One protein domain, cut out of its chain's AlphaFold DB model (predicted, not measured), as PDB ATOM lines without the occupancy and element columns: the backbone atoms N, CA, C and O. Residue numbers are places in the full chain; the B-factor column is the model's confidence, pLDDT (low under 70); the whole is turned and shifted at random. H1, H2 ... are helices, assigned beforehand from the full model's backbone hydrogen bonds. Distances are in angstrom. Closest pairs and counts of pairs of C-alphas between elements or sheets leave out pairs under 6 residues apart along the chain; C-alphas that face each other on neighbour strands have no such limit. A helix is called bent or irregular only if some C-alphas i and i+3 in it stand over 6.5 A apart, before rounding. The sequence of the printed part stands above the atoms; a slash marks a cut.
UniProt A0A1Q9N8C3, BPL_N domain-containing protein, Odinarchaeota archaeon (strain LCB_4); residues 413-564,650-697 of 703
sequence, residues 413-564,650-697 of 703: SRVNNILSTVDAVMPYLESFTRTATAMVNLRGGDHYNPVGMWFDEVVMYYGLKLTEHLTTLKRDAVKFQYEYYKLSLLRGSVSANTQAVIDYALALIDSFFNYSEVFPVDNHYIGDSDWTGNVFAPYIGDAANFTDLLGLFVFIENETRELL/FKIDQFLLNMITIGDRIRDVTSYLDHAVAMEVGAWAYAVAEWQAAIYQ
ATOM      1  N   SER A 413     359.550 308.461 250.989       89.62
ATOM      2  CA  SER A 413     359.103 309.367 249.928       89.62
ATOM      3  C   SER A 413     358.550 310.688 250.466       89.62
ATOM      4  O   SER A 413     358.849 311.718 249.875       89.62
ATOM      5  N   ARG A 414     357.817 310.690 251.595       93.44
ATOM      6  CA  ARG A 414     357.281 311.932 252.199       93.44
ATOM      7  C   ARG A 414     358.418 312.876 252.591       93.44
ATOM      8  O   ARG A 414     358.416 314.048 252.229       93.44
ATOM      9  N   VAL A 415     359.447 312.335 253.248       93.44
ATOM     10  CA  VAL A 415     360.648 313.095 253.630       93.44
ATOM     11  C   VAL A 415     361.399 313.587 252.399       93.44
ATOM     12  O   VAL A 415     361.702 314.774 252.298       93.44
ATOM     13  N   ASN A 416     361.656 312.709 251.427       92.38
ATOM     14  CA  ASN A 416     362.384 313.081 250.217       92.38
ATOM     15  C   ASN A 416     361.694 314.159 249.385       92.38
ATOM     16  O   ASN A 416     362.397 314.949 248.760       92.38
ATOM     17  N   ASN A 417     360.364 314.211 249.371       93.38
ATOM     18  CA  ASN A 417     359.635 315.281 248.696       93.38
ATOM     19  C   ASN A 417     360.013 316.646 249.287       93.38
ATOM     20  O   ASN A 417     360.368 317.547 248.533       93.38
ATOM     21  N   ILE A 418     360.058 316.776 250.619       93.94
ATOM     22  CA  ILE A 418     360.514 318.007 251.286       93.94
ATOM     23  C   ILE A 418     361.989 318.272 250.968       93.94
ATOM     24  O   ILE A 418     362.326 319.354 250.494       93.94
ATOM     25  N   LEU A 419     362.872 317.286 251.180       94.75
ATOM     26  CA  LEU A 419     364.320 317.471 250.995       94.75
ATOM     27  C   LEU A 419     364.671 317.906 249.568       94.75
ATOM     28  O   LEU A 419     365.370 318.898 249.382       94.75
ATOM     29  N   SER A 420     364.166 317.175 248.572       94.12
ATOM     30  CA  SER A 420     364.450 317.443 247.160       94.12
ATOM     31  C   SER A 420     363.845 318.762 246.687       94.12
ATOM     32  O   SER A 420     364.487 319.463 245.910       94.12
ATOM     33  N   THR A 421     362.669 319.141 247.195       93.69
ATOM     34  CA  THR A 421     362.073 320.450 246.901       93.69
ATOM     35  C   THR A 421     362.919 321.570 247.491       93.69
ATOM     36  O   THR A 421     363.247 322.504 246.768       93.69
ATOM     37  N   VAL A 422     363.326 321.478 248.765       94.12
ATOM     38  CA  VAL A 422     364.193 322.494 249.383       94.12
ATOM     39  C   VAL A 422     365.498 322.629 248.600       94.12
ATOM     40  O   VAL A 422     365.884 323.744 248.260       94.12
ATOM     41  N   ASP A 423     366.144 321.513 248.257       95.00
ATOM     42  CA  ASP A 423     367.396 321.519 247.488       95.00
ATOM     43  C   ASP A 423     367.222 322.094 246.077       95.00
ATOM     44  O   ASP A 423     368.127 322.754 245.564       95.00
ATOM     45  N   ALA A 424     366.058 321.888 245.457       94.12
ATOM     46  CA  ALA A 424     365.735 322.463 244.158       94.12
ATOM     47  C   ALA A 424     365.410 323.962 244.242       94.12
ATOM     48  O   ALA A 424     365.796 324.701 243.345       94.12
ATOM     49  N   VAL A 425     364.731 324.416 245.301       91.25
ATOM     50  CA  VAL A 425     364.333 325.817 245.519       91.25
ATOM     51  C   VAL A 425     365.514 326.694 245.931       91.25
ATOM     52  O   VAL A 425     365.596 327.850 245.517       91.25
ATOM     53  N   MET A 426     366.447 326.164 246.724       93.00
ATOM     54  CA  MET A 426     367.474 326.985 247.369       93.00
ATOM     55  C   MET A 426     368.332 327.816 246.401       93.00
ATOM     56  O   MET A 426     368.510 329.006 246.657       93.00
ATOM     57  N   PRO A 427     368.789 327.288 245.245       92.88
ATOM     58  CA  PRO A 427     369.521 328.089 244.264       92.88
ATOM     59  C   PRO A 427     368.733 329.300 243.735       92.88
ATOM     60  O   PRO A 427     369.334 330.351 243.499       92.88
ATOM     61  N   TYR A 428     367.410 329.173 243.572       88.81
ATOM     62  CA  TYR A 428     366.531 330.264 243.134       88.81
ATOM     63  C   TYR A 428     366.410 331.332 244.220       88.81
ATOM     64  O   TYR A 428     366.561 332.519 243.941       88.81
ATOM     65  N   LEU A 429     366.225 330.914 245.473       85.44
ATOM     66  CA  LEU A 429     366.127 331.829 246.606       85.44
ATOM     67  C   LEU A 429     367.444 332.565 246.879       85.44
ATOM     68  O   LEU A 429     367.452 333.769 247.135       85.44
ATOM     69  N   GLU A 430     368.580 331.880 246.757       87.56
ATOM     70  CA  GLU A 430     369.892 332.520 246.824       87.56
ATOM     71  C   GLU A 430     370.099 333.514 245.671       87.56
ATOM     72  O   GLU A 430     370.682 334.580 245.865       87.56
ATOM     73  N   SER A 431     369.639 333.174 244.462       84.31
ATOM     74  CA  SER A 431     369.669 334.059 243.290       84.31
ATOM     75  C   SER A 431     368.851 335.327 243.538       84.31
ATOM     76  O   SER A 431     369.367 336.437 243.374       84.31
ATOM     77  N   PHE A 432     367.626 335.169 244.041       78.62
ATOM     78  CA  PHE A 432     366.747 336.259 244.448       78.62
ATOM     79  C   PHE A 432     367.387 337.128 245.540       78.62
ATOM     80  O   PHE A 432     367.523 338.336 245.368       78.62
ATOM     81  N   THR A 433     367.901 336.514 246.609       81.06
ATOM     82  CA  THR A 433     368.540 337.218 247.734       81.06
ATOM     83  C   THR A 433     369.783 337.991 247.292       81.06
ATOM     84  O   THR A 433     369.981 339.135 247.703       81.06
ATOM     85  N   ARG A 434     370.620 337.417 246.414       83.12
ATOM     86  CA  ARG A 434     371.767 338.131 245.822       83.12
ATOM     87  C   ARG A 434     371.320 339.324 244.988       83.12
ATOM     88  O   ARG A 434     371.973 340.365 245.029       83.12
ATOM     89  N   THR A 435     370.233 339.168 244.240       75.81
ATOM     90  CA  THR A 435     369.663 340.231 243.410       75.81
ATOM     91  C   THR A 435     369.160 341.376 244.288       75.81
ATOM     92  O   THR A 435     369.623 342.504 244.136       75.81
ATOM     93  N   ALA A 436     368.351 341.067 245.303       74.00
ATOM     94  CA  ALA A 436     367.906 342.026 246.311       74.00
ATOM     95  C   ALA A 436     369.090 342.737 246.988       74.00
ATOM     96  O   ALA A 436     369.162 343.961 247.008       74.00
ATOM     97  N   THR A 437     370.094 341.977 247.439       78.19
ATOM     98  CA  THR A 437     371.317 342.518 248.058       78.19
ATOM     99  C   THR A 437     372.069 343.463 247.119       78.19
ATOM    100  O   THR A 437     372.599 344.489 247.545       78.19
ATOM    101  N   ALA A 438     372.151 343.141 245.825       75.00
ATOM    102  CA  ALA A 438     372.779 344.019 244.845       75.00
ATOM    103  C   ALA A 438     372.000 345.333 244.691       75.00
ATOM    104  O   ALA A 438     372.632 346.381 244.595       75.00
ATOM    105  N   MET A 439     370.666 345.302 244.724       68.56
ATOM    106  CA  MET A 439     369.830 346.511 244.702       68.56
ATOM    107  C   MET A 439     370.032 347.379 245.945       68.56
ATOM    108  O   MET A 439     370.304 348.574 245.801       68.56
ATOM    109  N   VAL A 440     370.029 346.765 247.134       69.81
ATOM    110  CA  VAL A 440     370.326 347.443 248.408       69.81
ATOM    111  C   VAL A 440     371.690 348.134 248.343       69.81
ATOM    112  O   VAL A 440     371.832 349.315 248.649       69.81
ATOM    113  N   ASN A 441     372.719 347.418 247.878       70.81
ATOM    114  CA  ASN A 441     374.082 347.949 247.777       70.81
ATOM    115  C   ASN A 441     374.214 349.082 246.756       70.81
ATOM    116  O   ASN A 441     375.057 349.967 246.918       70.81
ATOM    117  N   LEU A 442     373.397 349.061 245.702       62.69
ATOM    118  CA  LEU A 442     373.323 350.159 244.741       62.69
ATOM    119  C   LEU A 442     372.616 351.374 245.295       62.69
ATOM    120  O   LEU A 442     372.691 352.428 244.661       62.69
ATOM    121  N   ARG A 443     371.963 351.231 246.454       59.72
ATOM    122  CA  ARG A 443     371.131 352.271 247.038       59.72
ATOM    123  C   ARG A 443     370.033 352.635 246.040       59.72
ATOM    124  O   ARG A 443     369.775 353.806 245.772       59.72
ATOM    125  N   GLY A 444     369.510 351.595 245.377       49.84
ATOM    126  CA  GLY A 444     368.479 351.728 244.361       49.84
ATOM    127  C   GLY A 444     367.224 352.333 244.968       49.84
ATOM    128  O   GLY A 444     366.585 353.162 244.314       49.84
ATOM    129  N   GLY A 445     366.926 351.972 246.227       51.19
ATOM    130  CA  GLY A 445     365.941 352.649 247.048       51.19
ATOM    131  C   GLY A 445     366.438 354.051 247.340       51.19
ATOM    132  O   GLY A 445     367.526 354.222 247.883       51.19
ATOM    133  N   ASP A 446     365.671 355.055 246.927       51.25
ATOM    134  CA  ASP A 446     366.049 356.457 247.065       51.25
ATOM    135  C   ASP A 446     366.534 356.733 248.491       51.25
ATOM    136  O   ASP A 446     365.803 356.593 249.462       51.25
ATOM    137  N   HIS A 447     367.813 357.085 248.626       40.97
ATOM    138  CA  HIS A 447     368.449 357.344 249.919       40.97
ATOM    139  C   HIS A 447     367.801 358.471 250.716       40.97
ATOM    140  O   HIS A 447     368.050 358.601 251.915       40.97
ATOM    141  N   TYR A 448     367.019 359.308 250.042       45.50
ATOM    142  CA  TYR A 448     366.241 360.374 250.650       45.50
ATOM    143  C   TYR A 448     364.771 359.984 250.828       45.50
ATOM    144  O   TYR A 448     364.020 360.730 251.452       45.50
ATOM    145  N   ASN A 449     364.382 358.797 250.361       49.84
ATOM    146  CA  ASN A 449     363.092 358.177 250.592       49.84
ATOM    147  C   ASN A 449     363.273 356.888 251.411       49.84
ATOM    148  O   ASN A 449     363.475 355.809 250.857       49.84
ATOM    149  N   PRO A 450     363.138 356.969 252.738       48.56
ATOM    150  CA  PRO A 450     363.207 355.820 253.641       48.56
ATOM    151  C   PRO A 450     362.325 354.624 253.266       48.56
ATOM    152  O   PRO A 450     362.625 353.517 253.690       48.56
ATOM    153  N   VAL A 451     361.309 354.806 252.414       50.56
ATOM    154  CA  VAL A 451     360.525 353.710 251.822       50.56
ATOM    155  C   VAL A 451     361.393 352.820 250.929       50.56
ATOM    156  O   VAL A 451     361.274 351.607 250.992       50.56
ATOM    157  N   GLY A 452     362.310 353.393 250.145       56.22
ATOM    158  CA  GLY A 452     363.250 352.639 249.317       56.22
ATOM    159  C   GLY A 452     364.247 351.822 250.143       56.22
ATOM    160  O   GLY A 452     364.460 350.657 249.839       56.22
ATOM    161  N   MET A 453     364.806 352.399 251.214       58.06
ATOM    162  CA  MET A 453     365.691 351.651 252.123       58.06
ATOM    163  C   MET A 453     364.935 350.578 252.908       58.06
ATOM    164  O   MET A 453     365.443 349.477 253.078       58.06
ATOM    165  N   TRP A 454     363.721 350.890 253.363       62.50
ATOM    166  CA  TRP A 454     362.851 349.926 254.027       62.50
ATOM    167  C   TRP A 454     362.525 348.756 253.097       62.50
ATOM    168  O   TRP A 454     362.694 347.612 253.498       62.50
ATOM    169  N   PHE A 455     362.178 349.013 251.832       63.78
ATOM    170  CA  PHE A 455     361.984 347.954 250.839       63.78
ATOM    171  C   PHE A 455     363.241 347.114 250.637       63.78
ATOM    172  O   PHE A 455     363.173 345.889 250.676       63.78
ATOM    173  N   ASP A 456     364.386 347.764 250.451       65.38
ATOM    174  CA  ASP A 456     365.667 347.097 250.251       65.38
ATOM    175  C   ASP A 456     365.990 346.156 251.439       65.38
ATOM    176  O   ASP A 456     366.323 344.981 251.245       65.38
ATOM    177  N   GLU A 457     365.812 346.631 252.676       70.31
ATOM    178  CA  GLU A 457     366.005 345.837 253.893       70.31
ATOM    179  C   GLU A 457     364.972 344.713 254.036       70.31
ATOM    180  O   GLU A 457     365.358 343.593 254.371       70.31
ATOM    181  N   VAL A 458     363.694 344.969 253.736       71.69
ATOM    182  CA  VAL A 458     362.611 343.976 253.820       71.69
ATOM    183  C   VAL A 458     362.816 342.853 252.809       71.69
ATOM    184  O   VAL A 458     362.737 341.691 253.196       71.69
ATOM    185  N   VAL A 459     363.145 343.150 251.544       70.94
ATOM    186  CA  VAL A 459     363.373 342.117 250.511       70.94
ATOM    187  C   VAL A 459     364.559 341.230 250.898       70.94
ATOM    188  O   VAL A 459     364.490 340.003 250.808       70.94
ATOM    189  N   MET A 460     365.661 341.845 251.339       77.31
ATOM    190  CA  MET A 460     366.856 341.115 251.757       77.31
ATOM    191  C   MET A 460     366.581 340.267 253.002       77.31
ATOM    192  O   MET A 460     366.930 339.086 253.030       77.31
ATOM    193  N   TYR A 461     365.953 340.857 254.020       80.88
ATOM    194  CA  TYR A 461     365.562 340.165 255.244       80.88
ATOM    195  C   TYR A 461     364.646 338.982 254.935       80.88
ATOM    196  O   TYR A 461     364.868 337.886 255.443       80.88
ATOM    197  N   TYR A 462     363.683 339.180 254.040       80.25
ATOM    198  CA  TYR A 462     362.744 338.155 253.623       80.25
ATOM    199  C   TYR A 462     363.438 336.971 252.941       80.25
ATOM    200  O   TYR A 462     363.255 335.829 253.359       80.25
ATOM    201  N   GLY A 463     364.304 337.229 251.952       82.44
ATOM    202  CA  GLY A 463     365.066 336.169 251.284       82.44
ATOM    203  C   GLY A 463     365.899 335.338 252.265       82.44
ATOM    204  O   GLY A 463     365.882 334.107 252.214       82.44
ATOM    205  N   LEU A 464     366.555 336.002 253.225       86.56
ATOM    206  CA  LEU A 464     367.308 335.339 254.293       86.56
ATOM    207  C   LEU A 464     366.406 334.503 255.210       86.56
ATOM    208  O   LEU A 464     366.743 333.360 255.525       86.56
ATOM    209  N   LYS A 465     365.257 335.045 255.625       88.06
ATOM    210  CA  LYS A 465     364.331 334.353 256.526       88.06
ATOM    211  C   LYS A 465     363.695 333.136 255.889       88.06
ATOM    212  O   LYS A 465     363.694 332.069 256.495       88.06
ATOM    213  N   LEU A 466     363.291 333.249 254.635       88.62
ATOM    214  CA  LEU A 466     362.766 332.126 253.880       88.62
ATOM    215  C   LEU A 466     363.814 331.006 253.721       88.62
ATOM    216  O   LEU A 466     363.487 329.822 253.827       88.62
ATOM    217  N   THR A 467     365.097 331.354 253.557       90.81
ATOM    218  CA  THR A 467     366.194 330.371 253.568       90.81
ATOM    219  C   THR A 467     366.302 329.678 254.928       90.81
ATOM    220  O   THR A 467     366.429 328.450 254.985       90.81
ATOM    221  N   GLU A 468     366.235 330.432 256.029       92.31
ATOM    222  CA  GLU A 468     366.245 329.886 257.394       92.31
ATOM    223  C   GLU A 468     365.048 328.954 257.649       92.31
ATOM    224  O   GLU A 468     365.216 327.874 258.231       92.31
ATOM    225  N   HIS A 469     363.860 329.329 257.170       93.19
ATOM    226  CA  HIS A 469     362.622 328.554 257.271       93.19
ATOM    227  C   HIS A 469     362.715 327.234 256.514       93.19
ATOM    228  O   HIS A 469     362.551 326.171 257.112       93.19
ATOM    229  N   LEU A 470     363.066 327.267 255.227       94.19
ATOM    230  CA  LEU A 470     363.215 326.061 254.408       94.19
ATOM    231  C   LEU A 470     364.319 325.137 254.945       94.19
ATOM    232  O   LEU A 470     364.150 323.917 254.977       94.19
ATOM    233  N   THR A 471     365.423 325.702 255.439       94.94
ATOM    234  CA  THR A 471     366.489 324.932 256.100       94.94
ATOM    235  C   THR A 471     365.985 324.268 257.382       94.94
ATOM    236  O   THR A 471     366.289 323.102 257.648       94.94
ATOM    237  N   THR A 472     365.188 324.989 258.173       94.94
ATOM    238  CA  THR A 472     364.552 324.458 259.383       94.94
ATOM    239  C   THR A 472     363.612 323.309 259.046       94.94
ATOM    240  O   THR A 472     363.757 322.240 259.634       94.94
ATOM    241  N   LEU A 473     362.741 323.468 258.048       95.44
ATOM    242  CA  LEU A 473     361.814 322.425 257.604       95.44
ATOM    243  C   LEU A 473     362.539 321.196 257.049       95.44
ATOM    244  O   LEU A 473     362.156 320.069 257.356       95.44
ATOM    245  N   LYS A 474     363.633 321.394 256.301       95.31
ATOM    246  CA  LYS A 474     364.504 320.308 255.829       95.31
ATOM    247  C   LYS A 474     365.052 319.487 256.999       95.31
ATOM    248  O   LYS A 474     364.959 318.259 256.996       95.31
ATOM    249  N   ARG A 475     365.610 320.158 258.013       95.31
ATOM    250  CA  ARG A 475     366.134 319.517 259.231       95.31
ATOM    251  C   ARG A 475     365.024 318.809 260.009       95.31
ATOM    252  O   ARG A 475     365.215 317.681 260.462       95.31
ATOM    253  N   ASP A 476     363.888 319.476 260.169       96.12
ATOM    254  CA  ASP A 476     362.745 318.984 260.928       96.12
ATOM    255  C   ASP A 476     362.135 317.741 260.276       96.12
ATOM    256  O   ASP A 476     361.893 316.767 260.979       96.12
ATOM    257  N   ALA A 477     362.007 317.689 258.948       95.50
ATOM    258  CA  ALA A 477     361.517 316.505 258.238       95.50
ATOM    259  C   ALA A 477     362.359 315.249 258.536       95.50
ATOM    260  O   ALA A 477     361.815 314.186 258.844       95.50
ATOM    261  N   VAL A 478     363.693 315.367 258.515       94.25
ATOM    262  CA  VAL A 478     364.600 314.255 258.863       94.25
ATOM    263  C   VAL A 478     364.465 313.880 260.336       94.25
ATOM    264  O   VAL A 478     364.338 312.698 260.675       94.25
ATOM    265  N   LYS A 479     364.482 314.881 261.226       94.75
ATOM    266  CA  LYS A 479     364.386 314.655 262.669       94.75
ATOM    267  C   LYS A 479     363.056 314.000 263.041       94.75
ATOM    268  O   LYS A 479     363.051 313.050 263.811       94.75
ATOM    269  N   PHE A 480     361.940 314.460 262.490       95.56
ATOM    270  CA  PHE A 480     360.616 313.951 262.832       95.56
ATOM    271  C   PHE A 480     360.376 312.549 262.299       95.56
ATOM    272  O   PHE A 480     359.762 311.754 262.998       95.56
ATOM    273  N   GLN A 481     360.923 312.188 261.136       94.62
ATOM    274  CA  GLN A 481     360.908 310.789 260.710       94.62
ATOM    275  C   GLN A 481     361.672 309.891 261.693       94.62
ATOM    276  O   GLN A 481     361.204 308.809 262.048       94.62
ATOM    277  N   TYR A 482     362.836 310.341 262.159       94.38
ATOM    278  CA  TYR A 482     363.607 309.613 263.163       94.38
ATOM    279  C   TYR A 482     362.850 309.453 264.481       94.38
ATOM    280  O   TYR A 482     362.721 308.334 264.979       94.38
ATOM    281  N   GLU A 483     362.299 310.547 265.004       95.69
ATOM    282  CA  GLU A 483     361.487 310.532 266.221       95.69
ATOM    283  C   GLU A 483     360.271 309.620 266.065       95.69
ATOM    284  O   GLU A 483     359.996 308.796 266.933       95.69
ATOM    285  N   TYR A 484     359.597 309.676 264.917       95.00
ATOM    286  CA  TYR A 484     358.466 308.815 264.608       95.00
ATOM    287  C   TYR A 484     358.825 307.325 264.712       95.00
ATOM    288  O   TYR A 484     358.126 306.567 265.392       95.00
ATOM    289  N   TYR A 485     359.929 306.886 264.096       94.00
ATOM    290  CA  TYR A 485     360.369 305.490 264.184       94.00
ATOM    291  C   TYR A 485     360.803 305.106 265.603       94.00
ATOM    292  O   TYR A 485     360.412 304.041 266.089       94.00
ATOM    293  N   LYS A 486     361.564 305.970 266.288       95.25
ATOM    294  CA  LYS A 486     362.028 305.744 267.667       95.25
ATOM    295  C   LYS A 486     360.845 305.547 268.615       95.25
ATOM    296  O   LYS A 486     360.758 304.532 269.305       95.25
ATOM    297  N   LEU A 487     359.903 306.486 268.604       95.19
ATOM    298  CA  LEU A 487     358.725 306.458 269.464       95.19
ATOM    299  C   LEU A 487     357.796 305.289 269.121       95.19
ATOM    300  O   LEU A 487     357.275 304.644 270.029       95.19
ATOM    301  N   SER A 488     357.656 304.936 267.840       94.50
ATOM    302  CA  SER A 488     356.877 303.760 267.419       94.50
ATOM    303  C   SER A 488     357.426 302.447 267.991       94.50
ATOM    304  O   SER A 488     356.647 301.577 268.378       94.50
ATOM    305  N   LEU A 489     358.755 302.303 268.085       94.38
ATOM    306  CA  LEU A 489     359.407 301.132 268.687       94.38
ATOM    307  C   LEU A 489     359.218 301.084 270.209       94.38
ATOM    308  O   LEU A 489     358.998 300.015 270.780       94.38
ATOM    309  N   LEU A 490     359.284 302.245 270.865       95.50
ATOM    310  CA  LEU A 490     359.178 302.368 272.322       95.50
ATOM    311  C   LEU A 490     357.733 302.288 272.826       95.50
ATOM    312  O   LEU A 490     357.515 301.893 273.969       95.50
ATOM    313  N   ARG A 491     356.749 302.579 271.966       95.12
ATOM    314  CA  ARG A 491     355.312 302.629 272.280       95.12
ATOM    315  C   ARG A 491     354.798 301.436 273.087       95.12
ATOM    316  O   ARG A 491     354.026 301.622 274.018       95.12
ATOM    317  N   GLY A 492     355.208 300.217 272.736       95.06
ATOM    318  CA  GLY A 492     354.759 298.987 273.407       95.06
ATOM    319  C   GLY A 492     355.535 298.617 274.675       95.06
ATOM    320  O   GLY A 492     355.231 297.594 275.284       95.06
ATOM    321  N   SER A 493     356.552 299.401 275.042       96.00
ATOM    322  CA  SER A 493     357.462 299.121 276.164       96.00
ATOM    323  C   SER A 493     357.287 300.083 277.342       96.00
ATOM    324  O   SER A 493     358.031 299.984 278.315       96.00
ATOM    325  N   VAL A 494     356.330 301.008 277.257       95.19
ATOM    326  CA  VAL A 494     356.057 302.045 278.262       95.19
ATOM    327  C   VAL A 494     354.662 301.873 278.875       95.19
ATOM    328  O   VAL A 494     353.839 301.098 278.388       95.19
ATOM    329  N   SER A 495     354.381 302.599 279.952       93.19
ATOM    330  CA  SER A 495     353.086 302.644 280.627       93.19
ATOM    331  C   SER A 495     352.018 303.265 279.738       93.19
ATOM    332  O   SER A 495     352.305 304.025 278.816       93.19
ATOM    333  N   ALA A 496     350.751 303.005 280.068       92.44
ATOM    334  CA  ALA A 496     349.614 303.558 279.336       92.44
ATOM    335  C   ALA A 496     349.620 305.099 279.276       92.44
ATOM    336  O   ALA A 496     349.230 305.668 278.258       92.44
ATOM    337  N   ASN A 497     350.092 305.774 280.332       89.50
ATOM    338  CA  ASN A 497     350.188 307.235 280.351       89.50
ATOM    339  C   ASN A 497     351.246 307.722 279.356       89.50
ATOM    340  O   ASN A 497     350.925 308.510 278.473       89.50
ATOM    341  N   THR A 498     352.475 307.201 279.438       92.12
ATOM    342  CA  THR A 498     353.558 307.537 278.500       92.12
ATOM    343  C   THR A 498     353.192 307.159 277.062       92.12
ATOM    344  O   THR A 498     353.473 307.913 276.134       92.12
ATOM    345  N   GLN A 499     352.500 306.035 276.863       93.69
ATOM    346  CA  GLN A 499     352.001 305.604 275.559       93.69
ATOM    347  C   GLN A 499     351.015 306.617 274.958       93.69
ATOM    348  O   GLN A 499     351.111 306.912 273.770       93.69
ATOM    349  N   ALA A 500     350.106 307.188 275.754       90.81
ATOM    350  CA  ALA A 500     349.189 308.223 275.273       90.81
ATOM    351  C   ALA A 500     349.937 309.488 274.811       90.81
ATOM    352  O   ALA A 500     349.550 310.112 273.823       90.81
ATOM    353  N   VAL A 501     351.040 309.839 275.481       91.38
ATOM    354  CA  VAL A 501     351.906 310.953 275.063       91.38
ATOM    355  C   VAL A 501     352.670 310.622 273.779       91.38
ATOM    356  O   VAL A 501     352.771 311.477 272.901       91.38
ATOM    357  N   ILE A 502     353.163 309.384 273.637       94.19
ATOM    358  CA  ILE A 502     353.739 308.887 272.377       94.19
ATOM    359  C   ILE A 502     352.720 309.024 271.244       94.19
ATOM    360  O   ILE A 502     353.056 309.562 270.195       94.19
ATOM    361  N   ASP A 503     351.474 308.603 271.459       93.19
ATOM    362  CA  ASP A 503     350.419 308.673 270.443       93.19
ATOM    363  C   ASP A 503     350.115 310.121 270.033       93.19
ATOM    364  O   ASP A 503     349.976 310.410 268.844       93.19
ATOM    365  N   TYR A 504     350.093 311.046 270.996       92.44
ATOM    366  CA  TYR A 504     349.969 312.479 270.723       92.44
ATOM    367  C   TYR A 504     351.158 313.020 269.911       92.44
ATOM    368  O   TYR A 504     350.954 313.727 268.924       92.44
ATOM    369  N   ALA A 505     352.394 312.656 270.269       94.31
ATOM    370  CA  ALA A 505     353.594 313.066 269.539       94.31
ATOM    371  C   ALA A 505     353.606 312.532 268.095       94.31
ATOM    372  O   ALA A 505     353.911 313.275 267.163       94.31
ATOM    373  N   LEU A 506     353.224 311.266 267.895       94.44
ATOM    374  CA  LEU A 506     353.109 310.654 266.569       94.44
ATOM    375  C   LEU A 506     352.031 311.340 265.717       94.44
ATOM    376  O   LEU A 506     352.266 311.593 264.538       94.44
ATOM    377  N   ALA A 507     350.886 311.702 266.308       92.88
ATOM    378  CA  ALA A 507     349.830 312.442 265.615       92.88
ATOM    379  C   ALA A 507     350.263 313.866 265.210       92.88
ATOM    380  O   ALA A 507     349.895 314.339 264.133       92.88
ATOM    381  N   LEU A 508     351.071 314.546 266.033       93.44
ATOM    382  CA  LEU A 508     351.671 315.833 265.664       93.44
ATOM    383  C   LEU A 508     352.651 315.684 264.495       93.44
ATOM    384  O   LEU A 508     352.590 316.467 263.549       93.44
ATOM    385  N   ILE A 509     353.521 314.667 264.530       95.06
ATOM    386  CA  ILE A 509     354.459 314.385 263.434       95.06
ATOM    387  C   ILE A 509     353.705 314.097 262.133       95.06
ATOM    388  O   ILE A 509     354.053 314.656 261.096       95.06
ATOM    389  N   ASP A 510     352.650 313.281 262.173       92.88
ATOM    390  CA  ASP A 510     351.831 313.036 260.984       92.88
ATOM    391  C   ASP A 510     351.158 314.322 260.480       92.88
ATOM    392  O   ASP A 510     351.168 314.591 259.282       92.88
ATOM    393  N   SER A 511     350.676 315.180 261.387       92.00
ATOM    394  CA  SER A 511     350.100 316.484 261.027       92.00
ATOM    395  C   SER A 511     351.098 317.380 260.287       92.00
ATOM    396  O   SER A 511     350.716 318.023 259.313       92.00
ATOM    397  N   PHE A 512     352.377 317.387 260.684       94.56
ATOM    398  CA  PHE A 512     353.435 318.115 259.971       94.56
ATOM    399  C   PHE A 512     353.580 317.641 258.517       94.56
ATOM    400  O   PHE A 512     353.625 318.458 257.599       94.56
ATOM    401  N   PHE A 513     353.614 316.323 258.289       94.44
ATOM    402  CA  PHE A 513     353.742 315.784 256.933       94.44
ATOM    403  C   PHE A 513     352.456 315.935 256.113       94.44
ATOM    404  O   PHE A 513     352.546 316.272 254.935       94.44
ATOM    405  N   ASN A 514     351.276 315.777 256.717       91.75
ATOM    406  CA  ASN A 514     349.996 316.014 256.041       91.75
ATOM    407  C   ASN A 514     349.900 317.465 255.552       91.75
ATOM    408  O   ASN A 514     349.481 317.711 254.424       91.75
ATOM    409  N   TYR A 515     350.362 318.417 256.366       90.00
ATOM    410  CA  TYR A 515     350.400 319.826 255.981       90.00
ATOM    411  C   TYR A 515     351.355 320.085 254.804       90.00
ATOM    412  O   TYR A 515     351.074 320.921 253.957       90.00
ATOM    413  N   SER A 516     352.460 319.338 254.696       91.19
ATOM    414  CA  SER A 516     353.369 319.442 253.541       91.19
ATOM    415  C   SER A 516     352.772 318.895 252.235       91.19
ATOM    416  O   SER A 516     353.220 319.246 251.144       91.19
ATOM    417  N   GLU A 517     351.776 318.017 252.324       91.31
ATOM    418  CA  GLU A 517     351.189 317.327 251.171       91.31
ATOM    419  C   GLU A 517     349.967 318.038 250.606       91.31
ATOM    420  O   GLU A 517     349.646 317.841 249.435       91.31
ATOM    421  N   VAL A 518     349.287 318.840 251.425       87.81
ATOM    422  CA  VAL A 518     348.117 319.617 251.025       87.81
ATOM    423  C   VAL A 518     348.158 320.958 251.741       87.81
ATOM    424  O   VAL A 518     347.922 321.039 252.947       87.81
ATOM    425  N   PHE A 519     348.419 322.015 250.981       83.81
ATOM    426  CA  PHE A 519     348.202 323.374 251.448       83.81
ATOM    427  C   PHE A 519     346.700 323.694 251.379       83.81
ATOM    428  O   PHE A 519     346.031 323.288 250.422       83.81
ATOM    429  N   PRO A 520     346.132 324.361 252.399       75.19
ATOM    430  CA  PRO A 520     344.789 324.920 252.318       75.19
ATOM    431  C   PRO A 520     344.588 325.715 251.023       75.19
ATOM    432  O   PRO A 520     345.460 326.475 250.610       75.19
ATOM    433  N   VAL A 521     343.436 325.518 250.377       69.31
ATOM    434  CA  VAL A 521     343.053 326.323 249.214       69.31
ATOM    435  C   VAL A 521     342.567 327.666 249.733       69.31
ATOM    436  O   VAL A 521     341.410 327.781 250.138       69.31
ATOM    437  N   ASP A 522     343.441 328.661 249.708       65.56
ATOM    438  CA  ASP A 522     343.068 330.046 249.956       65.56
ATOM    439  C   ASP A 522     342.982 330.766 248.607       65.56
ATOM    440  O   ASP A 522     343.959 330.858 247.865       65.56
ATOM    441  N   ASN A 523     341.771 331.215 248.250       58.12
ATOM    442  CA  ASN A 523     341.496 331.904 246.987       58.12
ATOM    443  C   ASN A 523     342.151 333.290 247.000       58.12
ATOM    444  O   ASN A 523     341.481 334.298 247.208       58.12
ATOM    445  N   HIS A 524     343.453 333.364 246.757       57.16
ATOM    446  CA  HIS A 524     344.140 334.644 246.728       57.16
ATOM    447  C   HIS A 524     344.189 335.214 245.316       57.16
ATOM    448  O   HIS A 524     344.981 334.814 244.459       57.16
ATOM    449  N   TYR A 525     343.339 336.216 245.097       53.34
ATOM    450  CA  TYR A 525     343.393 337.069 243.923       53.34
ATOM    451  C   TYR A 525     344.319 338.255 244.219       53.34
ATOM    452  O   TYR A 525     343.910 339.255 244.818       53.34
ATOM    453  N   ILE A 526     345.582 338.162 243.789       54.75
ATOM    454  CA  ILE A 526     346.357 339.380 243.535       54.75
ATOM    455  C   ILE A 526     345.748 339.978 242.269       54.75
ATOM    456  O   ILE A 526     346.101 339.591 241.157       54.75
ATOM    457  N   GLY A 527     344.736 340.826 242.439       52.75
ATOM    458  CA  GLY A 527     344.094 341.484 241.313       52.75
ATOM    459  C   GLY A 527     345.059 342.442 240.626       52.75
ATOM    460  O   GLY A 527     345.746 343.217 241.289       52.75
ATOM    461  N   ASP A 528     345.054 342.435 239.292       43.91
ATOM    462  CA  ASP A 528     345.831 343.347 238.433       43.91
ATOM    463  C   ASP A 528     345.565 344.849 238.716       43.91
ATOM    464  O   ASP A 528     346.290 345.731 238.241       43.91
ATOM    465  N   SER A 529     344.504 345.154 239.472       43.53
ATOM    466  CA  SER A 529     343.968 346.493 239.709       43.53
ATOM    467  C   SER A 529     344.616 347.274 240.841       43.53
ATOM    468  O   SER A 529     344.492 348.497 240.841       43.53
ATOM    469  N   ASP A 530     345.273 346.624 241.802       51.03
ATOM    470  CA  ASP A 530     345.559 347.327 243.059       51.03
ATOM    471  C   ASP A 530     346.752 348.287 242.913       51.03
ATOM    472  O   ASP A 530     346.818 349.293 243.616       51.03
ATOM    473  N   TRP A 531     347.650 348.039 241.946       46.88
ATOM    474  CA  TRP A 531     348.910 348.787 241.823       46.88
ATOM    475  C   TRP A 531     349.544 348.849 240.421       46.88
ATOM    476  O   TRP A 531     350.326 349.759 240.143       46.88
ATOM    477  N   THR A 532     349.254 347.895 239.528       46.19
ATOM    478  CA  THR A 532     350.099 347.633 238.344       46.19
ATOM    479  C   THR A 532     349.433 347.939 237.006       46.19
ATOM    480  O   THR A 532     350.098 347.840 235.976       46.19
ATOM    481  N   GLY A 533     348.153 348.325 236.979       52.12
ATOM    482  CA  GLY A 533     347.467 348.730 235.747       52.12
ATOM    483  C   GLY A 533     347.507 347.668 234.637       52.12
ATOM    484  O   GLY A 533     347.654 348.033 233.469       52.12
ATOM    485  N   ASN A 534     347.393 346.380 234.990       55.25
ATOM    486  CA  ASN A 534     347.463 345.223 234.079       55.25
ATOM    487  C   ASN A 534     348.830 344.996 233.393       55.25
ATOM    488  O   ASN A 534     348.876 344.488 232.271       55.25
ATOM    489  N   VAL A 535     349.954 345.405 233.996       53.22
ATOM    490  CA  VAL A 535     351.283 345.229 233.360       53.22
ATOM    491  C   VAL A 535     351.843 343.820 233.495       53.22
ATOM    492  O   VAL A 535     352.642 343.419 232.649       53.22
ATOM    493  N   PHE A 536     351.428 343.073 234.512       56.88
ATOM    494  CA  PHE A 536     351.931 341.727 234.765       56.88
ATOM    495  C   PHE A 536     350.837 340.708 234.499       56.88
ATOM    496  O   PHE A 536     349.660 340.986 234.708       56.88
ATOM    497  N   ALA A 537     351.224 339.541 233.987       56.22
ATOM    498  CA  ALA A 537     350.295 338.431 233.911       56.22
ATOM    499  C   ALA A 537     350.031 337.948 235.345       56.22
ATOM    500  O   ALA A 537     350.999 337.721 236.076       56.22
ATOM    501  N   PRO A 538     348.769 337.762 235.763       58.94
ATOM    502  CA  PRO A 538     348.491 337.192 237.068       58.94
ATOM    503  C   PRO A 538     349.140 335.809 237.152       58.94
ATOM    504  O   PRO A 538     349.040 334.998 236.226       58.94
ATOM    505  N   TYR A 539     349.805 335.518 238.268       60.00
ATOM    506  CA  TYR A 539     350.251 334.160 238.542       60.00
ATOM    507  C   TYR A 539     349.024 333.285 238.850       60.00
ATOM    508  O   TYR A 539     348.422 333.395 239.915       60.00
ATOM    509  N   ILE A 540     348.637 332.432 237.893       59.81
ATOM    510  CA  ILE A 540     347.423 331.585 237.950       59.81
ATOM    511  C   ILE A 540     347.660 330.262 238.723       59.81
ATOM    512  O   ILE A 540     346.763 329.434 238.842       59.81
ATOM    513  N   GLY A 541     348.855 330.042 239.279       64.12
ATOM    514  CA  GLY A 541     349.123 328.900 240.157       64.12
ATOM    515  C   GLY A 541     348.924 329.263 241.628       64.12
ATOM    516  O   GLY A 541     349.342 330.328 242.070       64.12
ATOM    517  N   ASP A 542     348.340 328.371 242.412       67.44
ATOM    518  CA  ASP A 542     348.639 328.291 243.840       67.44
ATOM    519  C   ASP A 542     349.488 327.040 244.041       67.44
ATOM    520  O   ASP A 542     349.280 326.034 243.355       67.44
ATOM    521  N   ALA A 543     350.470 327.103 244.943       74.94
ATOM    522  CA  ALA A 543     351.125 325.884 245.386       74.94
ATOM    523  C   ALA A 543     350.073 325.077 246.154       74.94
ATOM    524  O   ALA A 543     349.605 325.516 247.198       74.94
ATOM    525  N   ALA A 544     349.661 323.922 245.633       83.62
ATOM    526  CA  ALA A 544     348.688 323.074 246.316       83.62
ATOM    527  C   ALA A 544     349.367 322.172 247.357       83.62
ATOM    528  O   ALA A 544     348.698 321.553 248.183       83.62
ATOM    529  N   ASN A 545     350.695 322.054 247.297       84.69
ATOM    530  CA  ASN A 545     351.519 321.256 248.194       84.69
ATOM    531  C   ASN A 545     352.975 321.753 248.185       84.69
ATOM    532  O   ASN A 545     353.366 322.589 247.367       84.69
ATOM    533  N   PHE A 546     353.813 321.179 249.053       86.88
ATOM    534  CA  PHE A 546     355.213 321.577 249.185       86.88
ATOM    535  C   PHE A 546     356.016 321.400 247.889       86.88
ATOM    536  O   PHE A 546     356.854 322.237 247.582       86.88
ATOM    537  N   THR A 547     355.756 320.358 247.089       88.44
ATOM    538  CA  THR A 547     356.513 320.120 245.844       88.44
ATOM    539  C   THR A 547     356.213 321.140 244.745       88.44
ATOM    540  O   THR A 547     357.075 321.401 243.900       88.44
ATOM    541  N   ASP A 548     355.051 321.792 244.800       87.62
ATOM    542  CA  ASP A 548     354.672 322.847 243.856       87.62
ATOM    543  C   ASP A 548     355.471 324.146 244.075       87.62
ATOM    544  O   ASP A 548     355.561 324.973 243.162       87.62
ATOM    545  N   LEU A 549     356.128 324.309 245.237       86.56
ATOM    546  CA  LEU A 549     356.970 325.474 245.537       86.56
ATOM    547  C   LEU A 549     358.063 325.685 244.484       86.56
ATOM    548  O   LEU A 549     358.386 326.823 244.158       86.56
ATOM    549  N   LEU A 550     358.610 324.615 243.900       89.19
ATOM    550  CA  LEU A 550     359.619 324.748 242.848       89.19
ATOM    551  C   LEU A 550     359.084 325.526 241.640       89.19
ATOM    552  O   LEU A 550     359.772 326.408 241.131       89.19
ATOM    553  N   GLY A 551     357.865 325.222 241.189       85.69
ATOM    554  CA  GLY A 551     357.246 325.926 240.065       85.69
ATOM    555  C   GLY A 551     357.059 327.413 240.363       85.69
ATOM    556  O   GLY A 551     357.293 328.251 239.492       85.69
ATOM    557  N   LEU A 552     356.715 327.733 241.610       82.62
ATOM    558  CA  LEU A 552     356.567 329.100 242.092       82.62
ATOM    559  C   LEU A 552     357.899 329.859 242.119       82.62
ATOM    560  O   LEU A 552     357.991 330.950 241.563       82.62
ATOM    561  N   PHE A 553     358.960 329.274 242.678       84.19
ATOM    562  CA  PHE A 553     360.279 329.916 242.708       84.19
ATOM    563  C   PHE A 553     360.925 330.039 241.326       84.19
ATOM    564  O   PHE A 553     361.625 331.016 241.066       84.19
ATOM    565  N   VAL A 554     360.669 329.092 240.418       86.06
ATOM    566  CA  VAL A 554     361.073 329.211 239.009       86.06
ATOM    567  C   VAL A 554     360.347 330.375 238.340       86.06
ATOM    568  O   VAL A 554     360.979 331.146 237.621       86.06
ATOM    569  N   PHE A 555     359.040 330.524 238.578       82.88
ATOM    570  CA  PHE A 555     358.275 331.670 238.088       82.88
ATOM    571  C   PHE A 555     358.861 332.985 238.615       82.88
ATOM    572  O   PHE A 555     359.225 333.846 237.820       82.88
ATOM    573  N   ILE A 556     359.066 333.084 239.929       78.31
ATOM    574  CA  ILE A 556     359.677 334.246 240.587       78.31
ATOM    575  C   ILE A 556     361.053 334.576 240.000       78.31
ATOM    576  O   ILE A 556     361.339 335.737 239.704       78.31
ATOM    577  N   GLU A 557     361.925 333.579 239.817       79.75
ATOM    578  CA  GLU A 557     363.240 333.827 239.229       79.75
ATOM    579  C   GLU A 557     363.122 334.294 237.776       79.75
ATOM    580  O   GLU A 557     363.854 335.200 237.386       79.75
ATOM    581  N   ASN A 558     362.222 333.716 236.977       79.69
ATOM    582  CA  ASN A 558     362.026 334.137 235.590       79.69
ATOM    583  C   ASN A 558     361.540 335.586 235.513       79.69
ATOM    584  O   ASN A 558     362.162 336.372 234.802       79.69
ATOM    585  N   GLU A 559     360.538 335.967 236.308       73.88
ATOM    586  CA  GLU A 559     360.090 337.360 236.431       73.88
ATOM    587  C   GLU A 559     361.258 338.268 236.860       73.88
ATOM    588  O   GLU A 559     361.525 339.310 236.259       73.88
ATOM    589  N   THR A 560     362.055 337.824 237.837       69.44
ATOM    590  CA  THR A 560     363.219 338.580 238.322       69.44
ATOM    591  C   THR A 560     364.341 338.688 237.272       69.44
ATOM    592  O   THR A 560     365.072 339.676 237.248       69.44
ATOM    593  N   ARG A 561     364.511 337.691 236.393       70.69
ATOM    594  CA  ARG A 561     365.548 337.649 235.344       70.69
ATOM    595  C   ARG A 561     365.141 338.345 234.049       70.69
ATOM    596  O   ARG A 561     366.025 338.833 233.347       70.69
ATOM    597  N   GLU A 562     363.853 338.368 233.704       65.31
ATOM    598  CA  GLU A 562     363.334 339.100 232.537       65.31
ATOM    599  C   GLU A 562     363.508 340.617 232.680       65.31
ATOM    600  O   GLU A 562     363.579 341.347 231.684       65.31
ATOM    601  N   LEU A 563     363.715 341.097 233.908       58.00
ATOM    602  CA  LEU A 563     364.334 342.389 234.142       58.00
ATOM    603  C   LEU A 563     365.693 342.415 233.441       58.00
ATOM    604  O   LEU A 563     366.633 341.726 233.831       58.00
ATOM    605  N   LEU A 564     365.819 343.258 232.412       55.97
ATOM    606  CA  LEU A 564     367.086 343.619 231.777       55.97
ATOM    607  C   LEU A 564     367.978 344.327 232.812       55.97
ATOM    608  O   LEU A 564     368.184 345.542 232.753       55.97
ATOM    609  N   PHE A 650     352.521 335.833 250.952       70.50
ATOM    610  CA  PHE A 650     351.174 335.282 251.090       70.50
ATOM    611  C   PHE A 650     351.112 333.793 250.810       70.50
ATOM    612  O   PHE A 650     350.599 333.032 251.625       70.50
ATOM    613  N   LYS A 651     351.637 333.366 249.659       73.62
ATOM    614  CA  LYS A 651     351.402 332.001 249.178       73.62
ATOM    615  C   LYS A 651     352.389 330.985 249.724       73.62
ATOM    616  O   LYS A 651     352.143 329.796 249.577       73.62
ATOM    617  N   ILE A 652     353.522 331.410 250.281       78.44
ATOM    618  CA  ILE A 652     354.564 330.494 250.759       78.44
ATOM    619  C   ILE A 652     354.673 330.598 252.272       78.44
ATOM    620  O   ILE A 652     354.463 329.602 252.967       78.44
ATOM    621  N   ASP A 653     354.953 331.793 252.791       84.06
ATOM    622  CA  ASP A 653     355.289 331.961 254.206       84.06
ATOM    623  C   ASP A 653     354.179 331.494 255.126       84.06
ATOM    624  O   ASP A 653     354.472 330.768 256.066       84.06
ATOM    625  N   GLN A 654     352.914 331.816 254.851       84.12
ATOM    626  CA  GLN A 654     351.832 331.395 255.738       84.12
ATOM    627  C   GLN A 654     351.856 329.877 255.993       84.12
ATOM    628  O   GLN A 654     351.754 329.426 257.138       84.12
ATOM    629  N   PHE A 655     352.067 329.083 254.940       85.88
ATOM    630  CA  PHE A 655     352.146 327.629 255.043       85.88
ATOM    631  C   PHE A 655     353.438 327.168 255.722       85.88
ATOM    632  O   PHE A 655     353.391 326.310 256.608       85.88
ATOM    633  N   LEU A 656     354.586 327.749 255.360       91.19
ATOM    634  CA  LEU A 656     355.871 327.392 255.969       91.19
ATOM    635  C   LEU A 656     355.898 327.719 257.464       91.19
ATOM    636  O   LEU A 656     356.324 326.893 258.268       91.19
ATOM    637  N   LEU A 657     355.400 328.891 257.846       91.75
ATOM    638  CA  LEU A 657     355.297 329.357 259.222       91.75
ATOM    639  C   LEU A 657     354.355 328.458 260.033       91.75
ATOM    640  O   LEU A 657     354.696 328.058 261.145       91.75
ATOM    641  N   ASN A 658     353.221 328.029 259.473       89.81
ATOM    642  CA  ASN A 658     352.364 327.042 260.135       89.81
ATOM    643  C   ASN A 658     353.091 325.701 260.356       89.81
ATOM    644  O   ASN A 658     353.047 325.155 261.463       89.81
ATOM    645  N   MET A 659     353.826 325.198 259.355       93.25
ATOM    646  CA  MET A 659     354.653 323.993 259.512       93.25
ATOM    647  C   MET A 659     355.748 324.170 260.572       93.25
ATOM    648  O   MET A 659     355.987 323.250 261.356       93.25
ATOM    649  N   ILE A 660     356.395 325.338 260.637       95.56
ATOM    650  CA  ILE A 660     357.411 325.658 261.649       95.56
ATOM    651  C   ILE A 660     356.792 325.677 263.046       95.56
ATOM    652  O   ILE A 660     357.382 325.106 263.964       95.56
ATOM    653  N   THR A 661     355.596 326.251 263.216       93.88
ATOM    654  CA  THR A 661     354.893 326.257 264.507       93.88
ATOM    655  C   THR A 661     354.567 324.831 264.963       93.88
ATOM    656  O   THR A 661     354.807 324.481 266.123       93.88
ATOM    657  N   ILE A 662     354.063 323.982 264.057       93.50
ATOM    658  CA  ILE A 662     353.813 322.557 264.338       93.50
ATOM    659  C   ILE A 662     355.129 321.859 264.701       93.50
ATOM    660  O   ILE A 662     355.198 321.148 265.705       93.50
ATOM    661  N   GLY A 663     356.192 322.100 263.932       95.38
ATOM    662  CA  GLY A 663     357.514 321.537 264.182       95.38
ATOM    663  C   GLY A 663     358.088 321.935 265.540       95.38
ATOM    664  O   GLY A 663     358.664 321.107 266.247       95.38
ATOM    665  N   ASP A 664     357.880 323.180 265.958       94.44
ATOM    666  CA  ASP A 664     358.294 323.659 267.272       94.44
ATOM    667  C   ASP A 664     357.555 322.947 268.401       94.44
ATOM    668  O   ASP A 664     358.175 322.478 269.356       94.44
ATOM    669  N   ARG A 665     356.244 322.743 268.242       94.19
ATOM    670  CA  ARG A 665     355.459 321.944 269.186       94.19
ATOM    671  C   ARG A 665     355.919 320.488 269.241       94.19
ATOM    672  O   ARG A 665     356.003 319.935 270.336       94.19
ATOM    673  N   ILE A 666     356.252 319.872 268.104       95.38
ATOM    674  CA  ILE A 666     356.819 318.515 268.072       95.38
ATOM    675  C   ILE A 666     358.131 318.471 268.859       95.38
ATOM    676  O   ILE A 666     358.318 317.561 269.664       95.38
ATOM    677  N   ARG A 667     359.040 319.436 268.665       95.00
ATOM    678  CA  ARG A 667     360.316 319.497 269.401       95.00
ATOM    679  C   ARG A 667     360.120 319.591 270.913       95.00
ATOM    680  O   ARG A 667     360.808 318.873 271.634       95.00
ATOM    681  N   ASP A 668     359.192 320.424 271.373       91.88
ATOM    682  CA  ASP A 668     358.878 320.545 272.800       91.88
ATOM    683  C   ASP A 668     358.368 319.211 273.364       91.88
ATOM    684  O   ASP A 668     358.908 318.701 274.348       91.88
ATOM    685  N   VAL A 669     357.379 318.614 272.689       92.88
ATOM    686  CA  VAL A 669     356.732 317.363 273.113       92.88
ATOM    687  C   VAL A 669     357.719 316.204 273.142       92.88
ATOM    688  O   VAL A 669     357.839 315.504 274.145       92.88
ATOM    689  N   THR A 670     358.460 316.019 272.051       94.94
ATOM    690  CA  THR A 670     359.472 314.960 271.940       94.94
ATOM    691  C   THR A 670     360.597 315.136 272.950       94.94
ATOM    692  O   THR A 670     361.052 314.144 273.506       94.94
ATOM    693  N   SER A 671     360.997 316.371 273.274       92.69
ATOM    694  CA  SER A 671     362.081 316.605 274.228       92.69
ATOM    695  C   SER A 671     361.762 316.107 275.640       92.69
ATOM    696  O   SER A 671     362.612 315.442 276.238       92.69
ATOM    697  N   TYR A 672     360.580 316.404 276.193       91.00
ATOM    698  CA  TYR A 672     360.233 315.879 277.521       91.00
ATOM    699  C   TYR A 672     359.819 314.411 277.462       91.00
ATOM    700  O   TYR A 672     360.053 313.666 278.415       91.00
ATOM    701  N   LEU A 673     359.221 313.980 276.347       91.88
ATOM    702  CA  LEU A 673     358.849 312.588 276.149       91.88
ATOM    703  C   LEU A 673     360.083 311.688 276.131       91.88
ATOM    704  O   LEU A 673     360.072 310.643 276.771       91.88
ATOM    705  N   ASP A 674     361.162 312.111 275.478       92.12
ATOM    706  CA  ASP A 674     362.438 311.402 275.474       92.12
ATOM    707  C   ASP A 674     362.974 311.179 276.886       92.12
ATOM    708  O   ASP A 674     363.374 310.067 277.233       92.12
ATOM    709  N   HIS A 675     362.906 312.212 277.728       90.25
ATOM    710  CA  HIS A 675     363.276 312.096 279.133       90.25
ATOM    711  C   HIS A 675     362.364 311.106 279.879       90.25
ATOM    712  O   HIS A 675     362.861 310.189 280.536       90.25
ATOM    713  N   ALA A 676     361.041 311.239 279.739       89.75
ATOM    714  CA  ALA A 676     360.072 310.368 280.403       89.75
ATOM    715  C   ALA A 676     360.217 308.892 279.982       89.75
ATOM    716  O   ALA A 676     360.246 308.001 280.831       89.75
ATOM    717  N   VAL A 677     360.373 308.628 278.683       92.44
ATOM    718  CA  VAL A 677     360.542 307.276 278.141       92.44
ATOM    719  C   VAL A 677     361.870 306.680 278.596       92.44
ATOM    720  O   VAL A 677     361.881 305.542 279.059       92.44
ATOM    721  N   ALA A 678     362.978 307.427 278.529       91.44
ATOM    722  CA  ALA A 678     364.286 306.944 278.974       91.44
ATOM    723  C   ALA A 678     364.292 306.551 280.463       91.44
ATOM    724  O   ALA A 678     364.921 305.556 280.836       91.44
ATOM    725  N   MET A 679     363.560 307.296 281.297       89.31
ATOM    726  CA  MET A 679     363.368 306.988 282.716       89.31
ATOM    727  C   MET A 679     362.561 305.705 282.946       89.31
ATOM    728  O   MET A 679     362.809 304.994 283.920       89.31
ATOM    729  N   GLU A 680     361.618 305.397 282.059       92.88
ATOM    730  CA  GLU A 680     360.726 304.247 282.185       92.88
ATOM    731  C   GLU A 680     361.328 302.948 281.627       92.88
ATOM    732  O   GLU A 680     361.331 301.922 282.308       92.88
ATOM    733  N   VAL A 681     361.869 302.979 280.406       93.12
ATOM    734  CA  VAL A 681     362.396 301.775 279.728       93.12
ATOM    735  C   VAL A 681     363.866 301.499 280.056       93.12
ATOM    736  O   VAL A 681     364.388 300.419 279.766       93.12
ATOM    737  N   GLY A 682     364.549 302.478 280.653       92.44
ATOM    738  CA  GLY A 682     365.978 302.454 280.931       92.44
ATOM    739  C   GLY A 682     366.847 302.785 279.712       92.44
ATOM    740  O   GLY A 682     366.475 302.589 278.554       92.44
ATOM    741  N   ALA A 683     368.071 303.244 279.984       89.56
ATOM    742  CA  ALA A 683     368.988 303.765 278.965       89.56
ATOM    743  C   ALA A 683     369.306 302.773 277.831       89.56
ATOM    744  O   ALA A 683     369.500 303.187 276.692       89.56
ATOM    745  N   TRP A 684     369.350 301.465 278.112       89.69
ATOM    746  CA  TRP A 684     369.678 300.462 277.096       89.69
ATOM    747  C   TRP A 684     368.567 300.284 276.055       89.69
ATOM    748  O   TRP A 684     368.848 300.325 274.861       89.69
ATOM    749  N   ALA A 685     367.315 300.106 276.490       89.56
ATOM    750  CA  ALA A 685     366.193 299.930 275.567       89.56
ATOM    751  C   ALA A 685     365.960 301.204 274.744       89.56
ATOM    752  O   ALA A 685     365.752 301.125 273.532       89.56
ATOM    753  N   TYR A 686     366.100 302.367 275.387       91.94
ATOM    754  CA  TYR A 686     366.061 303.663 274.722       91.94
ATOM    755  C   TYR A 686     367.143 303.780 273.633       91.94
ATOM    756  O   TYR A 686     366.819 304.004 272.468       91.94
ATOM    757  N   ALA A 687     368.411 303.503 273.963       91.50
ATOM    758  CA  ALA A 687     369.522 303.559 273.006       91.50
ATOM    759  C   ALA A 687     369.381 302.556 271.844       91.50
ATOM    760  O   ALA A 687     369.787 302.836 270.715       91.50
ATOM    761  N   VAL A 688     368.805 301.373 272.091       90.94
ATOM    762  CA  VAL A 688     368.522 300.401 271.023       90.94
ATOM    763  C   VAL A 688     367.466 300.943 270.059       90.94
ATOM    764  O   VAL A 688     367.650 300.815 268.846       90.94
ATOM    765  N   ALA A 689     366.398 301.564 270.566       91.88
ATOM    766  CA  ALA A 689     365.375 302.186 269.727       91.88
ATOM    767  C   ALA A 689     365.937 303.370 268.925       91.88
ATOM    768  O   ALA A 689     365.678 303.459 267.725       91.88
ATOM    769  N   GLU A 690     366.768 304.219 269.542       91.38
ATOM    770  CA  GLU A 690     367.487 305.294 268.847       91.38
ATOM    771  C   GLU A 690     368.337 304.761 267.690       91.38
ATOM    772  O   GLU A 690     368.302 305.293 266.581       91.38
ATOM    773  N   TRP A 691     369.096 303.689 267.929       89.19
ATOM    774  CA  TRP A 691     369.952 303.098 266.904       89.19
ATOM    775  C   TRP A 691     369.143 302.473 265.768       89.19
ATOM    776  O   TRP A 691     369.496 302.616 264.597       89.19
ATOM    777  N   GLN A 692     368.040 301.798 266.095       89.88
ATOM    778  CA  GLN A 692     367.131 301.258 265.092       89.88
ATOM    779  C   GLN A 692     366.522 302.380 264.249       89.88
ATOM    780  O   GLN A 692     366.591 302.302 263.027       89.88
ATOM    781  N   ALA A 693     366.018 303.448 264.870       89.50
ATOM    782  CA  ALA A 693     365.486 304.610 264.163       89.50
ATOM    783  C   ALA A 693     366.529 305.267 263.242       89.50
ATOM    784  O   ALA A 693     366.212 305.613 262.106       89.50
ATOM    785  N   ALA A 694     367.792 305.358 263.675       88.56
ATOM    786  CA  ALA A 694     368.882 305.893 262.856       88.56
ATOM    787  C   ALA A 694     369.153 305.059 261.590       88.56
ATOM    788  O   ALA A 694     369.510 305.611 260.554       88.56
ATOM    789  N   ILE A 695     368.961 303.734 261.634       85.25
ATOM    790  CA  ILE A 695     369.119 302.857 260.456       85.25
ATOM    791  C   ILE A 695     368.033 303.109 259.406       85.25
ATOM    792  O   ILE A 695     368.280 302.896 258.219       85.25
ATOM    793  N   TYR A 696     366.848 303.544 259.834       80.75
ATOM    794  CA  TYR A 696     365.722 303.842 258.949       80.75
ATOM    795  C   TYR A 696     365.749 305.268 258.378       80.75
ATOM    796  O   TYR A 696     364.901 305.595 257.549       80.75
ATOM    797  N   GLN A 697     366.718 306.106 258.764       79.19
ATOM    798  CA  GLN A 697     366.884 307.432 258.172       79.19
ATOM    799  C   GLN A 697     367.374 307.364 256.705       79.19
ATOM    800  O   GLN A 697     368.072 306.420 256.317       79.19
TER     801      GLN A 697
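AT A GLANCE: This is residues 413 to 564 and 650 to 697 of the 703 residues of the protein "BPL_N domain-containing protein" of Odinarchaeota archaeon (strain LCB_4) (UniProt A0A1Q9N8C3). This is a loose, elongated bundle, helices packed lengthwise, of H1a, H1b, H2, H3, H4 and H5a: H1 packs along one side of the long H2, H3 and H5a along another, and H5b folds back onto H2 near one end. H4 packs on H1, and residues 529 to 535 stick out near the other end. The 200 printed residues hold five named helices, H1 to H5 in chain order; the class is all helix. The radius of gyration of the C-alphas is 21.5 A, the spans 64 by 33 by 26 A.

HOW THE PARTS SIT: Start at H5, residues 650 to 695, one helix by its hydrogen bonds but bent, with C-alphas 680 and 683 8.9 A apart; its arms are H5a, 650 to 680, and H5b, 683 to 695. H5a touches the hub H2, residues 450 to 493, with closest C-alphas Asp 476 and Gly 663 at 6.7 A. H5b touches residues 482 to 490 of H2 alone, closest at the C-alphas of Lys 486 and Ala 693, 5.1 A. H3, residues 496 to 517, touches H5a at a shallow tilt of 21 degrees, opposite ways; the closest C-alphas, Phe 512 and Met 659, are 6.0 A apart. H1, residues 413 to 442, is likewise one helix by its hydrogen bonds but bent, with C-alphas 424 and 427 6.8 A apart, into H1a, 413 to 424, and H1b, 427 to 442. H1b and H2 form a hairpin, their closest C-alphas Val 440 and Asp 456 at 5.0 A. H4, residues 546 to 562, touches H1a with residues 546 to 550 alone, closest at the C-alphas of Thr 421 and Thr 547, 5.7 A. Each O i to N i+4 pair is within hydrogen-bond range in H1b, H3 and H5b, against 7 of 8 in H1a, 37 of 40 in H2, 11 of 13 in H4 and 24 of 27 in H5a.

IN THESE COORDINATES: Find C-alpha 450 at (363.207, 355.820, 253.641); from there H2 runs 61.3 A to C-alpha 493 at (357.462, 299.121, 276.164). H5a spans 45.0 A and H3 31.4 A.

THE WHOLE: Residues 565 to 649 are cut out, leaving 26.4 A between C-alphas 564 and 650. The link from H3 to H4 is long, 28 residues. Look for pLDDT under 70 at, among others, residues 442 to 456 and 521 to 542.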